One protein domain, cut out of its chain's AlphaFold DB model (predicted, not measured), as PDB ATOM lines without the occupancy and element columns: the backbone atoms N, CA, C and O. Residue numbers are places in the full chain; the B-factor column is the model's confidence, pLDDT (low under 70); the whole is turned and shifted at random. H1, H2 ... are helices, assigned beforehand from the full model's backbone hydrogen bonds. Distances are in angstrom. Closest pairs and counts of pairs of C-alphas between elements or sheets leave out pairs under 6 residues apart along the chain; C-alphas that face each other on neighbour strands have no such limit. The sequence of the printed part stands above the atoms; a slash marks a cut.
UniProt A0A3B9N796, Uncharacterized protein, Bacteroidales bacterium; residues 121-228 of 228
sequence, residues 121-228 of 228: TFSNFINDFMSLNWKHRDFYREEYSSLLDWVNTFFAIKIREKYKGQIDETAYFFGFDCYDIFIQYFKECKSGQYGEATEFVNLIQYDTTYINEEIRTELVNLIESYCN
ATOM      1  N   THR A 121     -47.322  49.521  36.069       93.88
ATOM      2  CA  THR A 121     -46.945  50.103  37.365       93.88
ATOM      3  C   THR A 121     -45.482  49.800  37.651       93.88
ATOM      4  O   THR A 121     -44.707  50.713  37.919       93.88
ATOM      5  N   PHE A 122     -45.083  48.536  37.508       94.00
ATOM      6  CA  PHE A 122     -43.699  48.122  37.696       94.00
ATOM      7  C   PHE A 122     -42.747  48.769  36.678       94.00
ATOM      8  O   PHE A 122     -41.702  49.285  37.063       94.00
ATOM      9  N   SER A 123     -43.112  48.783  35.393       93.06
ATOM     10  CA  SER A 123     -42.305  49.401  34.333       93.06
ATOM     11  C   SER A 123     -42.038  50.885  34.611       93.06
ATOM     12  O   SER A 123     -40.888  51.323  34.562       93.06
ATOM     13  N   ASN A 124     -43.073  51.647  34.972       93.88
ATOM     14  CA  ASN A 124     -42.925  53.059  35.322       93.88
ATOM     15  C   ASN A 124     -42.076  53.246  36.588       93.88
ATOM     16  O   ASN A 124     -41.153  54.059  36.586       93.88
ATOM     17  N   PHE A 125     -42.324  52.441  37.628       96.25
ATOM     18  CA  PHE A 125     -41.539  52.478  38.859       96.25
ATOM     19  C   PHE A 125     -40.048  52.243  38.605       96.25
ATOM     20  O   PHE A 125     -39.229  53.000  39.114       96.25
ATOM     21  N   ILE A 126     -39.672  51.237  37.808       93.69
ATOM     22  CA  ILE A 126     -38.255  50.951  37.538       93.69
ATOM     23  C   ILE A 126     -37.579  52.093  36.779       93.69
ATOM     24  O   ILE A 126     -36.443  52.438  37.104       93.69
ATOM     25  N   ASN A 127     -38.261  52.735  35.830       91.06
ATOM     26  CA  ASN A 127     -37.705  53.894  35.124       91.06
ATOM     27  C   ASN A 127     -37.428  55.071  36.081       91.06
ATOM     28  O   ASN A 127     -36.369  55.713  36.014       91.06
ATOM     29  N   ASP A 128     -38.348  55.335  37.010       94.38
ATOM     30  CA  ASP A 128     -38.171  56.379  38.022       94.38
ATOM     31  C   ASP A 128     -37.122  55.991  39.070       94.38
ATOM     32  O   ASP A 128     -36.299  56.821  39.461       94.38
ATOM     33  N   PHE A 129     -37.078  54.718  39.470       94.75
ATOM     34  CA  PHE A 129     -36.072  54.184  40.383       94.75
ATOM     35  C   PHE A 129     -34.666  54.306  39.795       94.75
ATOM     36  O   PHE A 129     -33.745  54.740  40.486       94.75
ATOM     37  N   MET A 130     -34.491  54.031  38.502       90.31
ATOM     38  CA  MET A 130     -33.204  54.226  37.835       90.31
ATOM     39  C   MET A 130     -32.847  55.699  37.647       90.31
ATOM     40  O   MET A 130     -31.673  56.065  37.715       90.31
ATOM     41  N   SER A 131     -33.840  56.576  37.498       90.31
ATOM     42  CA  SER A 131     -33.608  58.023  37.532       90.31
ATOM     43  C   SER A 131     -33.158  58.496  38.919       90.31
ATOM     44  O   SER A 131     -32.242  59.316  39.007       90.31
ATOM     45  N   LEU A 132     -33.724  57.945  39.999       92.56
ATOM     46  CA  LEU A 132     -33.279  58.187  41.375       92.56
ATOM     47  C   LEU A 132     -31.863  57.639  41.617       92.56
ATOM     48  O   LEU A 132     -31.019  58.343  42.170       92.56
ATOM     49  N   ASN A 133     -31.575  56.426  41.140       89.38
ATOM     50  CA  ASN A 133     -30.242  55.824  41.168       89.38
ATOM     51  C   ASN A 133     -29.208  56.732  40.481       89.38
ATOM     52  O   ASN A 133     -28.167  57.042  41.053       89.38
ATOM     53  N   TRP A 134     -29.524  57.236  39.286       86.75
ATOM     54  CA  TRP A 134     -28.653  58.146  38.540       86.75
ATOM     55  C   TRP A 134     -28.484  59.517  39.200       86.75
ATOM     56  O   TRP A 134     -27.389  60.088  39.151       86.75
ATOM     57  N   LYS A 135     -29.552  60.060  39.804       89.50
ATOM     58  CA  LYS A 135     -29.518  61.320  40.564       89.50
ATOM     59  C   LYS A 135     -28.498  61.243  41.701       89.50
ATOM     60  O   LYS A 135     -27.764  62.203  41.911       89.50
ATOM     61  N   HIS A 136     -28.431  60.101  42.382       89.56
ATOM     62  CA  HIS A 136     -27.594  59.890  43.568       89.56
ATOM     63  C   HIS A 136     -26.283  59.143  43.297       89.56
ATOM     64  O   HIS A 136     -25.595  58.748  44.234       89.56
ATOM     65  N   ARG A 137     -25.888  58.982  42.029       85.31
ATOM     66  CA  ARG A 137     -24.676  58.238  41.643       85.31
ATOM     67  C   ARG A 137     -23.390  58.710  42.325       85.31
ATOM     68  O   ARG A 137     -22.511  57.914  42.631       85.31
ATOM     69  N   ASP A 138     -23.273  60.012  42.586       85.12
ATOM     70  CA  ASP A 138     -22.065  60.583  43.184       85.12
ATOM     71  C   ASP A 138     -21.892  60.160  44.644       85.12
ATOM     72  O   ASP A 138     -20.759  60.024  45.098       85.12
ATOM     73  N   PHE A 139     -22.994  59.871  45.344       85.50
ATOM     74  CA  PHE A 139     -22.967  59.353  46.709       85.50
ATOM     75  C   PHE A 139     -22.340  57.954  46.764       85.50
ATOM     76  O   PHE A 139     -21.494  57.679  47.607       85.50
ATOM     77  N   TYR A 140     -22.701  57.085  45.818       79.69
ATOM     78  CA  TYR A 140     -22.227  55.696  45.765       79.69
ATOM     79  C   TYR A 140     -20.898  55.527  45.018       79.69
ATOM     80  O   TYR A 140     -20.320  54.435  44.971       79.69
ATOM     81  N   ARG A 141     -20.378  56.619  44.441       78.62
ATOM     82  CA  ARG A 141     -19.184  56.606  43.597       78.62
ATOM     83  C   ARG A 141     -17.953  56.098  44.343       78.62
ATOM     84  O   ARG A 141     -17.191  55.329  43.760       78.62
ATOM     85  N   GLU A 142     -17.759  56.531  45.588       75.38
ATOM     86  CA  GLU A 142     -16.586  56.180  46.409       75.38
ATOM     87  C   GLU A 142     -16.587  54.707  46.843       75.38
ATOM     88  O   GLU A 142     -15.527  54.108  47.010       75.38
ATOM     89  N   GLU A 143     -17.770  54.104  46.947       71.62
ATOM     90  CA  GLU A 143     -17.968  52.703  47.333       71.62
ATOM     91  C   GLU A 143     -17.971  51.751  46.130       71.62
ATOM     92  O   GLU A 143     -18.106  50.540  46.300       71.62
ATOM     93  N   TYR A 144     -17.807  52.282  44.911       73.50
ATOM     94  CA  TYR A 144     -17.909  51.528  43.657       73.50
ATOM     95  C   TYR A 144     -19.220  50.730  43.553       73.50
ATOM     96  O   TYR A 144     -19.219  49.584  43.102       73.50
ATOM     97  N   SER A 145     -20.318  51.349  43.990       79.81
ATOM     98  CA  SER A 145     -21.651  50.753  44.117       79.81
ATOM     99  C   SER A 145     -22.711  51.664  43.482       79.81
ATOM    100  O   SER A 145     -22.378  52.698  42.900       79.81
ATOM    101  N   SER A 146     -23.984  51.299  43.610       85.06
ATOM    102  CA  SER A 146     -25.152  52.059  43.160       85.06
ATOM    103  C   SER A 146     -26.331  51.888  44.131       85.06
ATOM    104  O   SER A 146     -26.347  50.969  44.951       85.06
ATOM    105  N   LEU A 147     -27.362  52.737  44.042       89.31
ATOM    106  CA  LEU A 147     -28.589  52.545  44.831       89.31
ATOM    107  C   LEU A 147     -29.237  51.186  44.519       89.31
ATOM    108  O   LEU A 147     -29.733  50.521  45.427       89.31
ATOM    109  N   LEU A 148     -29.206  50.754  43.255       90.00
ATOM    110  CA  LEU A 148     -29.686  49.432  42.847       90.00
ATOM    111  C   LEU A 148     -28.924  48.311  43.578       90.00
ATOM    112  O   LEU A 148     -29.556  47.391  44.102       90.00
ATOM    113  N   ASP A 149     -27.595  48.399  43.672       86.50
ATOM    114  CA  ASP A 149     -26.766  47.432  44.410       86.50
ATOM    115  C   ASP A 149     -27.138  47.375  45.896       86.50
ATOM    116  O   ASP A 149     -27.335  46.290  46.458       86.50
ATOM    117  N   TRP A 150     -27.282  48.538  46.534       89.06
ATOM    118  CA  TRP A 150     -27.608  48.635  47.955       89.06
ATOM    119  C   TRP A 150     -29.028  48.152  48.269       89.06
ATOM    120  O   TRP A 150     -29.217  47.453  49.262       89.06
ATOM    121  N   VAL A 151     -30.014  48.417  47.405       92.56
ATOM    122  CA  VAL A 151     -31.386  47.896  47.560       92.56
ATOM    123  C   VAL A 151     -31.432  46.374  47.394       92.56
ATOM    124  O   VAL A 151     -32.054  45.687  48.206       92.56
ATOM    125  N   ASN A 152     -30.744  45.817  46.391       90.50
ATOM    126  CA  ASN A 152     -30.638  44.362  46.237       90.50
ATOM    127  C   ASN A 152     -29.943  43.721  47.452       90.50
ATOM    128  O   ASN A 152     -30.412  42.708  47.975       90.50
ATOM    129  N   THR A 153     -28.862  44.336  47.939       87.00
ATOM    130  CA  THR A 153     -28.125  43.880  49.129       87.00
ATOM    131  C   THR A 153     -28.998  43.923  50.380       87.00
ATOM    132  O   THR A 153     -29.055  42.944  51.125       87.00
ATOM    133  N   PHE A 154     -29.727  45.021  50.586       91.81
ATOM    134  CA  PHE A 154     -30.669  45.178  51.687       91.81
ATOM    135  C   PHE A 154     -31.676  44.023  51.713       91.81
ATOM    136  O   PHE A 154     -31.789  43.315  52.717       91.81
ATOM    137  N   PHE A 155     -32.362  43.772  50.595       92.06
ATOM    138  CA  PHE A 155     -33.345  42.697  50.531       92.06
ATOM    139  C   PHE A 155     -32.723  41.318  50.710       92.06
ATOM    140  O   PHE A 155     -33.278  40.496  51.440       92.06
ATOM    141  N   ALA A 156     -31.554  41.071  50.118       88.06
ATOM    142  CA  ALA A 156     -30.846  39.812  50.296       88.06
ATOM    143  C   ALA A 156     -30.571  39.516  51.775       88.06
ATOM    144  O   ALA A 156     -30.776  38.391  52.241       88.06
ATOM    145  N   ILE A 157     -30.159  40.534  52.530       87.62
ATOM    146  CA  ILE A 157     -29.893  40.419  53.966       87.62
ATOM    147  C   ILE A 157     -31.184  40.167  54.732       87.62
ATOM    148  O   ILE A 157     -31.232  39.231  55.528       87.62
ATOM    149  N   LYS A 158     -32.249  40.929  54.467       90.56
ATOM    150  CA  LYS A 158     -33.530  40.753  55.171       90.56
ATOM    151  C   LYS A 158     -34.166  39.395  54.914       90.56
ATOM    152  O   LYS A 158     -34.653  38.764  55.853       90.56
ATOM    153  N   ILE A 159     -34.093  38.897  53.685       89.19
ATOM    154  CA  ILE A 159     -34.555  37.548  53.346       89.19
ATOM    155  C   ILE A 159     -33.703  36.505  54.073       89.19
ATOM    156  O   ILE A 159     -34.251  35.603  54.709       89.19
ATOM    157  N   ARG A 160     -32.372  36.645  54.069       86.62
ATOM    158  CA  ARG A 160     -31.480  35.732  54.801       86.62
ATOM    159  C   ARG A 160     -31.765  35.715  56.296       86.62
ATOM    160  O   ARG A 160     -31.770  34.644  56.895       86.62
ATOM    161  N   GLU A 161     -31.972  36.876  56.904       88.75
ATOM    162  CA  GLU A 161     -32.286  36.995  58.327       88.75
ATOM    163  C   GLU A 161     -33.593  36.272  58.662       88.75
ATOM    164  O   GLU A 161     -33.622  35.476  59.603       88.75
ATOM    165  N   LYS A 162     -34.642  36.479  57.856       90.31
ATOM    166  CA  LYS A 162     -35.953  35.842  58.045       90.31
ATOM    167  C   LYS A 162     -35.906  34.323  57.858       90.31
ATOM    168  O   LYS A 162     -36.510  33.590  58.638       90.31
ATOM    169  N   TYR A 163     -35.160  33.846  56.863       88.12
ATOM    170  CA  TYR A 163     -35.093  32.431  56.473       88.12
ATOM    171  C   TYR A 163     -33.818  31.718  56.928       88.12
ATOM    172  O   TYR A 163     -33.434  30.677  56.382       88.12
ATOM    173  N   LYS A 164     -33.140  32.259  57.941       86.75
ATOM    174  CA  LYS A 164     -31.882  31.709  58.445       86.75
ATOM    175  C   LYS A 164     -32.039  30.230  58.814       86.75
ATOM    176  O   LYS A 164     -32.912  29.859  59.593       86.75
ATOM    177  N   GLY A 165     -31.168  29.387  58.259       83.50
ATOM    178  CA  GLY A 165     -31.196  27.934  58.464       83.50
ATOM    179  C   GLY A 165     -32.196  27.169  57.586       83.50
ATOM    180  O   GLY A 165     -32.247  25.947  57.681       83.50
ATOM    181  N   GLN A 166     -32.963  27.859  56.736       85.44
ATOM    182  CA  GLN A 166     -33.868  27.256  55.747       85.44
ATOM    183  C   GLN A 166     -33.348  27.403  54.311       85.44
ATOM    184  O   GLN A 166     -33.694  26.597  53.451       85.44
ATOM    185  N   ILE A 167     -32.504  28.406  54.061       75.50
ATOM    186  CA  ILE A 167     -31.840  28.640  52.774       75.50
ATOM    187  C   ILE A 167     -30.330  28.412  52.892       75.50
ATOM    188  O   ILE A 167     -29.732  28.722  53.925       75.50
ATOM    189  N   ASP A 168     -29.727  27.862  51.835       68.38
ATOM    190  CA  ASP A 168     -28.275  27.687  51.742       68.38
ATOM    191  C   ASP A 168     -27.574  29.057  51.714       68.38
ATOM    192  O   ASP A 168     -28.039  29.999  51.068       68.38
ATOM    193  N   GLU A 169     -26.439  29.172  52.401       64.31
ATOM    194  CA  GLU A 169     -25.666  30.413  52.483       64.31
ATOM    195  C   GLU A 169     -25.110  30.839  51.118       64.31
ATOM    196  O   GLU A 169     -24.884  32.028  50.888       64.31
ATOM    197  N   THR A 170     -24.938  29.895  50.190       58.91
ATOM    198  CA  THR A 170     -24.498  30.194  48.820       58.91
ATOM    199  C   THR A 170     -25.567  30.920  48.004       58.91
ATOM    200  O   THR A 170     -25.220  31.795  47.216       58.91
ATOM    201  N   ALA A 171     -26.858  30.654  48.240       56.28
ATOM    202  CA  ALA A 171     -27.958  31.322  47.537       56.28
ATOM    203  C   ALA A 171     -28.009  32.835  47.827       56.28
ATOM    204  O   ALA A 171     -28.479  33.610  47.003       56.28
ATOM    205  N   TYR A 172     -27.473  33.261  48.974       55.31
ATOM    206  CA  TYR A 172     -27.369  34.663  49.376       55.31
ATOM    207  C   TYR A 172     -26.218  35.409  48.683       55.31
ATOM    208  O   TYR A 172     -26.368  36.578  48.335       55.31
ATOM    209  N   PHE A 173     -25.079  34.743  48.455       48.69
ATOM    210  CA  PHE A 173     -23.886  35.364  47.855       48.69
ATOM    211  C   PHE A 173     -24.114  35.855  46.426       48.69
ATOM    212  O   PHE A 173     -23.418  36.752  45.955       48.69
ATOM    213  N   PHE A 174     -25.092  35.265  45.746       52.47
ATOM    214  CA  PHE A 174     -25.451  35.639  44.393       52.47
ATOM    215  C   PHE A 174     -26.386  36.859  44.340       52.47
ATOM    216  O   PHE A 174     -26.523  37.432  43.272       52.47
ATOM    217  N   GLY A 175     -26.927  37.334  45.469       59.75
ATOM    218  CA  GLY A 175     -27.870  38.456  45.515       59.75
ATOM    219  C   GLY A 175     -29.306  38.039  45.179       59.75
ATOM    220  O   GLY A 175     -29.551  36.976  44.613       59.75
ATOM    221  N   PHE A 176     -30.273  38.872  45.561       72.25
ATOM    222  CA  PHE A 176     -31.685  38.692  45.211       72.25
ATOM    223  C   PHE A 176     -32.079  39.701  44.141       72.25
ATOM    224  O   PHE A 176     -31.637  40.837  44.218       72.25
ATOM    225  N   ASP A 177     -32.918  39.300  43.184       85.00
ATOM    226  CA  ASP A 177     -33.521  40.196  42.192       85.00
ATOM    227  C   ASP A 177     -34.620  41.040  42.870       85.00
ATOM    228  O   ASP A 177     -35.751  40.586  43.056       85.00
ATOM    229  N   CYS A 178     -34.292  42.274  43.267       90.94
ATOM    230  CA  CYS A 178     -35.233  43.187  43.923       90.94
ATOM    231  C   CYS A 178     -36.477  43.494  43.077       90.94
ATOM    232  O   CYS A 178     -37.513  43.860  43.639       90.94
ATOM    233  N   TYR A 179     -36.426  43.295  41.753       92.56
ATOM    234  CA  TYR A 179     -37.584  43.493  40.886       92.56
ATOM    235  C   TYR A 179     -38.732  42.562  41.277       92.56
ATOM    236  O   TYR A 179     -39.880  42.996  41.285       92.56
ATOM    237  N   ASP A 180     -38.449  41.318  41.673       91.19
ATOM    238  CA  ASP A 180     -39.494  40.372  42.089       91.19
ATOM    239  C   ASP A 180     -40.217  40.813  43.363       91.19
ATOM    240  O   ASP A 180     -41.438  40.676  43.464       91.19
ATOM    241  N   ILE A 181     -39.480  41.405  44.305       94.75
ATOM    242  CA  ILE A 181     -40.046  41.939  45.547       94.75
ATOM    243  C   ILE A 181     -40.955  43.122  45.230       94.75
ATOM    244  O   ILE A 181     -42.089  43.156  45.699       94.75
ATOM    245  N   PHE A 182     -40.507  44.057  44.388       96.12
ATOM    246  CA  PHE A 182     -41.325  45.207  44.000       96.12
ATOM    247  C   PHE A 182     -42.572  44.804  43.206       96.12
ATOM    248  O   PHE A 182     -43.663  45.292  43.494       96.12
ATOM    249  N   ILE A 183     -42.460  43.869  42.260       94.44
ATOM    250  CA  ILE A 183     -43.617  43.353  41.506       94.44
ATOM    251  C   ILE A 183     -44.649  42.749  42.453       94.44
ATOM    252  O   ILE A 183     -45.845  43.013  42.322       94.44
ATOM    253  N   GLN A 184     -44.202  41.914  43.391       95.06
ATOM    254  CA  GLN A 184     -45.102  41.293  44.352       95.06
ATOM    255  C   GLN A 184     -45.703  42.340  45.298       95.06
ATOM    256  O   GLN A 184     -46.909  42.317  45.525       95.06
ATOM    257  N   TYR A 185     -44.916  43.314  45.754       97.00
ATOM    258  CA  TYR A 185     -45.390  44.427  46.571       97.00
ATOM    259  C   TYR A 185     -46.511  45.220  45.886       97.00
ATOM    260  O   TYR A 185     -47.576  45.405  46.470       97.00
ATOM    261  N   PHE A 186     -46.340  45.620  44.623       96.38
ATOM    262  CA  PHE A 186     -47.376  46.372  43.905       96.38
ATOM    263  C   PHE A 186     -48.646  45.542  43.655       96.38
ATOM    264  O   PHE A 186     -49.757  46.080  43.674       96.38
ATOM    265  N   LYS A 187     -48.525  44.215  43.495       94.50
ATOM    266  CA  LYS A 187     -49.688  43.308  43.468       94.50
ATOM    267  C   LYS A 187     -50.412  43.259  44.816       94.50
ATOM    268  O   LYS A 187     -51.645  43.246  44.843       94.50
ATOM    269  N   GLU A 188     -49.672  43.235  45.921       96.06
ATOM    270  CA  GLU A 188     -50.220  43.257  47.283       96.06
ATOM    271  C   GLU A 188     -50.946  44.582  47.563       96.06
ATOM    272  O   GLU A 188     -52.098  44.550  47.995       96.06
ATOM    273  N   CYS A 189     -50.360  45.725  47.182       95.56
ATOM    274  CA  CYS A 189     -51.011  47.042  47.238       95.56
ATOM    275  C   CYS A 189     -52.357  47.049  46.500       95.56
ATOM    276  O   CYS A 189     -53.398  47.360  47.076       95.56
ATOM    277  N   LYS A 190     -52.364  46.618  45.233       93.12
ATOM    278  CA  LYS A 190     -53.569  46.622  44.388       93.12
ATOM    279  C   LYS A 190     -54.667  45.678  44.883       93.12
ATOM    280  O   LYS A 190     -55.850  45.937  44.665       93.12
ATOM    281  N   SER A 191     -54.289  44.555  45.487       94.38
ATOM    282  CA  SER A 191     -55.241  43.561  45.997       94.38
ATOM    283  C   SER A 191     -55.702  43.837  47.431       94.38
ATOM    284  O   SER A 191     -56.705  43.262  47.859       94.38
ATOM    285  N   GLY A 192     -54.984  44.683  48.177       94.25
ATOM    286  CA  GLY A 192     -55.174  44.888  49.614       94.25
ATOM    287  C   GLY A 192     -54.810  43.665  50.465       94.25
ATOM    288  O   GLY A 192     -55.151  43.618  51.648       94.25
ATOM    289  N   GLN A 193     -54.164  42.654  49.876       94.94
ATOM    290  CA  GLN A 193     -53.732  41.433  50.557       94.94
ATOM    291  C   GLN A 193     -52.238  41.524  50.845       94.94
ATOM    292  O   GLN A 193     -51.418  41.052  50.065       94.94
ATOM    293  N   TYR A 194     -51.895  42.159  51.962       95.31
ATOM    294  CA  TYR A 194     -50.504  42.365  52.356       95.31
ATOM    295  C   TYR A 194     -49.848  41.063  52.816       95.31
ATOM    296  O   TYR A 194     -50.399  40.340  53.652       95.31
ATOM    297  N   GLY A 195     -48.674  40.784  52.259       95.38
ATOM    298  CA  GLY A 195     -47.889  39.587  52.514       95.38
ATOM    299  C   GLY A 195     -46.418  39.920  52.730       95.38
ATOM    300  O   GLY A 195     -46.053  40.977  53.248       95.38
ATOM    301  N   GLU A 196     -45.551  38.983  52.353       94.38
ATOM    302  CA  GLU A 196     -44.124  39.096  52.643       94.38
ATOM    303  C   GLU A 196     -43.434  40.222  51.877       94.38
ATOM    304  O   GLU A 196     -42.486  40.809  52.395       94.38
ATOM    305  N   ALA A 197     -43.885  40.544  50.662       95.19
ATOM    306  CA  ALA A 197     -43.273  41.625  49.900       95.19
ATOM    307  C   ALA A 197     -43.542  42.981  50.566       95.19
ATOM    308  O   ALA A 197     -42.612  43.773  50.716       95.19
ATOM    309  N   THR A 198     -44.767  43.221  51.049       97.19
ATOM    310  CA  THR A 198     -45.080  44.379  51.899       97.19
ATOM    311  C   THR A 198     -44.251  44.402  53.176       97.19
ATOM    312  O   THR A 198     -43.728  45.460  53.522       97.19
ATOM    313  N   GLU A 199     -44.064  43.269  53.857       96.56
ATOM    314  CA  GLU A 199     -43.180  43.215  55.028       96.56
ATOM    315  C   GLU A 199     -41.753  43.662  54.684       96.56
ATOM    316  O   GLU A 199     -41.210  44.525  55.370       96.56
ATOM    317  N   PHE A 200     -41.151  43.130  53.615       95.94
ATOM    318  CA  PHE A 200     -39.786  43.486  53.223       95.94
ATOM    319  C   PHE A 200     -39.652  44.941  52.776       95.94
ATOM    320  O   PHE A 200     -38.713  45.616  53.197       95.94
ATOM    321  N   VAL A 201     -40.574  45.441  51.951       96.88
ATOM    322  CA  VAL A 201     -40.554  46.836  51.482       96.88
ATOM    323  C   VAL A 201     -40.699  47.806  52.654       96.88
ATOM    324  O   VAL A 201     -39.936  48.767  52.748       96.88
ATOM    325  N   ASN A 202     -41.581  47.514  53.613       96.81
ATOM    326  CA  ASN A 202     -41.764  48.352  54.799       96.81
ATOM    327  C   ASN A 202     -40.516  48.430  55.684       96.81
ATOM    328  O   ASN A 202     -40.391  49.378  56.456       96.81
ATOM    329  N   LEU A 203     -39.585  47.476  55.601       96.81
ATOM    330  CA  LEU A 203     -38.332  47.551  56.354       96.81
ATOM    331  C   LEU A 203     -37.379  48.620  55.805       96.81
ATOM    332  O   LEU A 203     -36.526  49.081  56.564       96.81
ATOM    333  N   ILE A 204     -37.523  49.045  54.541       96.38
ATOM    334  CA  ILE A 204     -36.666  50.083  53.937       96.38
ATOM    335  C   ILE A 204     -36.736  51.369  54.754       96.38
ATOM    336  O   ILE A 204     -35.705  51.984  54.994       96.38
ATOM    337  N   GLN A 205     -37.921  51.757  55.241       95.38
ATOM    338  CA  GLN A 205     -38.099  53.003  55.996       95.38
ATOM    339  C   GLN A 205     -37.259  53.055  57.289       95.38
ATOM    340  O   GLN A 205     -36.955  54.136  57.789       95.38
ATOM    341  N   TYR A 206     -36.883  51.887  57.821       93.88
ATOM    342  CA  TYR A 206     -36.108  51.737  59.052       93.88
ATOM    343  C   TYR A 206     -34.647  51.368  58.791       93.88
ATOM    344  O   TYR A 206     -33.909  51.117  59.746       93.88
ATOM    345  N   ASP A 207     -34.218  51.304  57.530       91.12
ATOM    346  CA  ASP A 207     -32.838  50.977  57.220       91.12
ATOM    347  C   ASP A 207     -31.899  52.113  57.629       91.12
ATOM    348  O   ASP A 207     -32.043  53.250  57.188       91.12
ATOM    349  N   THR A 208     -30.925  51.808  58.479       88.19
ATOM    350  CA  THR A 208     -29.909  52.765  58.947       88.19
ATOM    351  C   THR A 208     -28.498  52.366  58.536       88.19
ATOM    352  O   THR A 208     -27.540  53.026  58.932       88.19
ATOM    353  N   THR A 209     -28.358  51.261  57.798       86.00
ATOM    354  CA  THR A 209     -27.061  50.626  57.538       86.00
ATOM    355  C   THR A 209     -26.670  50.665  56.067       86.00
ATOM    356  O   THR A 209     -25.494  50.858  55.779       86.00
ATOM    357  N   TYR A 210     -27.618  50.470  55.149       82.69
ATOM    358  CA  TYR A 210     -27.330  50.198  53.737       82.69
ATOM    359  C   TYR A 210     -27.700  51.373  52.821       82.69
ATOM    360  O   TYR A 210     -27.065  51.581  51.794       82.69
ATOM    361  N   ILE A 211     -28.714  52.155  53.185       89.31
ATOM    362  CA  ILE A 211     -29.254  53.251  52.386       89.31
ATOM    363  C   ILE A 211     -29.183  54.532  53.215       89.31
ATOM    364  O   ILE A 211     -29.716  54.615  54.324       89.31
ATOM    365  N   ASN A 212     -28.525  55.553  52.665       90.62
ATOM    366  CA  ASN A 212     -28.436  56.870  53.289       90.62
ATOM    367  C   ASN A 212     -29.831  57.442  53.595       90.62
ATOM    368  O   ASN A 212     -30.748  57.282  52.800       90.62
ATOM    369  N   GLU A 213     -29.983  58.155  54.713       92.31
ATOM    370  CA  GLU A 213     -31.271  58.684  55.178       92.31
ATOM    371  C   GLU A 213     -32.011  59.573  54.163       92.31
ATOM    372  O   GLU A 213     -33.225  59.415  53.986       92.31
ATOM    373  N   GLU A 214     -31.310  60.482  53.480       92.56
ATOM    374  CA  GLU A 214     -31.922  61.360  52.475       92.56
ATOM    375  C   GLU A 214     -32.426  60.533  51.286       92.56
ATOM    376  O   GLU A 214     -33.594  60.619  50.901       92.56
ATOM    377  N   ILE A 215     -31.572  59.642  50.776       94.19
ATOM    378  CA  ILE A 215     -31.877  58.780  49.627       94.19
ATOM    379  C   ILE A 215     -32.985  57.775  49.972       94.19
ATOM    380  O   ILE A 215     -33.878  57.536  49.162       94.19
ATOM    381  N   ARG A 216     -32.975  57.222  51.189       95.94
ATOM    382  CA  ARG A 216     -33.999  56.314  51.727       95.94
ATOM    383  C   ARG A 216     -35.362  56.989  51.755       95.94
ATOM    384  O   ARG A 216     -36.344  56.373  51.361       95.94
ATOM    385  N   THR A 217     -35.423  58.246  52.189       96.69
ATOM    386  CA  THR A 217     -36.676  59.013  52.226       96.69
ATOM    387  C   THR A 217     -37.235  59.213  50.818       96.69
ATOM    388  O   THR A 217     -38.419  58.976  50.586       96.69
ATOM    389  N   GLU A 218     -36.390  59.586  49.853       97.75
ATOM    390  CA  GLU A 218     -36.806  59.686  48.448       97.75
ATOM    391  C   GLU A 218     -37.254  58.338  47.868       97.75
ATOM    392  O   GLU A 218     -38.267  58.281  47.174       97.75
ATOM    393  N   LEU A 219     -36.536  57.256  48.180       97.56
ATOM    394  CA  LEU A 219     -36.872  55.905  47.736       97.56
ATOM    395  C   LEU A 219     -38.228  55.446  48.285       97.56
ATOM    396  O   LEU A 219     -39.040  54.929  47.525       97.56
ATOM    397  N   VAL A 220     -38.490  55.646  49.578       97.50
ATOM    398  CA  VAL A 220     -39.776  55.295  50.201       97.50
ATOM    399  C   VAL A 220     -40.913  56.079  49.551       97.50
ATOM    400  O   VAL A 220     -41.876  55.471  49.093       97.50
ATOM    401  N   ASN A 221     -40.763  57.399  49.404       97.38
ATOM    402  CA  ASN A 221     -41.764  58.238  48.737       97.38
ATOM    403  C   ASN A 221     -42.032  57.776  47.298       97.38
ATOM    404  O   ASN A 221     -43.180  57.762  46.847       97.38
ATOM    405  N   LEU A 222     -40.977  57.389  46.573       97.94
ATOM    406  CA  LEU A 222     -41.105  56.840  45.231       97.94
ATOM    407  C   LEU A 222     -41.912  55.537  45.254       97.94
ATOM    408  O   LEU A 222     -42.907  55.441  44.545       97.94
ATOM    409  N   ILE A 223     -41.534  54.559  46.079       97.56
ATOM    410  CA  ILE A 223     -42.231  53.267  46.179       97.56
ATOM    411  C   ILE A 223     -43.715  53.460  46.529       97.56
ATOM    412  O   ILE A 223     -44.587  52.865  45.896       97.56
ATOM    413  N   GLU A 224     -44.018  54.313  47.507       95.44
ATOM    414  CA  GLU A 224     -45.389  54.589  47.953       95.44
ATOM    415  C   GLU A 224     -46.242  55.246  46.863       95.44
ATOM    416  O   GLU A 224     -47.435  54.952  46.756       95.44
ATOM    417  N   SER A 225     -45.645  56.071  45.996       96.75
ATOM    418  CA  SER A 225     -46.365  56.702  44.880       96.75
ATOM    419  C   SER A 225     -46.937  55.690  43.878       96.75
ATOM    420  O   SER A 225     -47.942  55.979  43.229       96.75
ATOM    421  N   TYR A 226     -46.362  54.485  43.823       95.69
ATOM    422  CA  TYR A 226     -46.784  53.372  42.968       95.69
ATOM    423  C   TYR A 226     -47.658  52.328  43.690       95.69
ATOM    424  O   TYR A 226     -48.071  51.346  43.073       95.69
ATOM    425  N   CYS A 227     -47.965  52.528  44.976       88.12
ATOM    426  CA  CYS A 227     -48.812  51.637  45.783       88.12
ATOM    427  C   CYS A 227     -50.296  52.079  45.836       88.12
ATOM    428  O   CYS A 227     -51.097  51.440  46.516       88.12
ATOM    429  N   ASN A 228     -50.674  53.145  45.118       68.06
ATOM    430  CA  ASN A 228     -52.036  53.707  45.107       68.06
ATOM    431  C   ASN A 228     -52.878  53.267  43.903       68.06
ATOM    432  O   ASN A 228     -52.328  53.195  42.780       68.06
TER     433      ASN A 228
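Overview. This is residues 121 to 228 of the 228 residues of an uncharacterized protein of Bacteroidales bacterium (UniProt A0A3B9N796). Two long helices, H1 and H7, lie side by side and run opposite ways, and the long helix H3 begins near the last residues of H1, making a corner with it and running away from it, while H5 begins beside the middle of H3 and runs off at about a right angle to it. The short H6 packs across H5, while H2 and H4 lie at the periphery. The 108 printed residues have seven named helices, H1 to H7 in chain order, and no named strand: all helix. The whole is compact, with a radius of gyration of the C-alphas of 13.8 A and spans of 37 by 33 by 23 A.

Along the chain. H1, residues 121 to 135, begins at C-alpha 121 (-46.945, 50.103, 37.365) and is 21.0 A long. H2 is residues 137 to 140. H3, residues 147 to 162, measures 22.5 A. H4 is residues 169 to 173. H5, residues 178 to 191, measures 20.1 A. H6 is residues 196 to 202. H7, residues 213 to 225, measures 18.4 A and ends at C-alpha 225 (-46.365, 56.702, 44.880).

Arrangement. H3 is the hub, touching four helices, each only just, with 3 pairs of C-alphas within 8 A. Its closest C-alphas are Leu 147 to Asn 133 of H1, 5.2 A; Ala 156 to Tyr 172 of H4, 6.3 A; Asn 152 to Cys 178 of H5, 5.3 A; and Phe 155 to Phe 200 of H6, 7.0 A. H5 and H6 touch about perpendicular, at 81 degrees, the closest C-alphas being Tyr 185 and Ala 197, 4.8 A. H1 touches H7 at a shallow tilt of 20 degrees, opposite ways, the closest C-alphas being Phe 125 and Ile 223, 7.4 A. H2 is close to H3 but not clearly touching, with C-alphas 140 and 147 closest at 7.2 A. Every O i to N i+4 pair is within hydrogen-bond range in H1, H3, H5, H6 and H7; H4 has 0 of 1, but 2 of 2 O i to N i+3 pairs, and H2 is too short for an O i to N i+4 pair.

Size, cuts and confidence. The two C-alphas farthest apart, Glu 142 and Ser 191, are 40.7 A apart. The printed part has no cut, and no link is long. pLDDT is under 70 at residues 168 to 175 and 228.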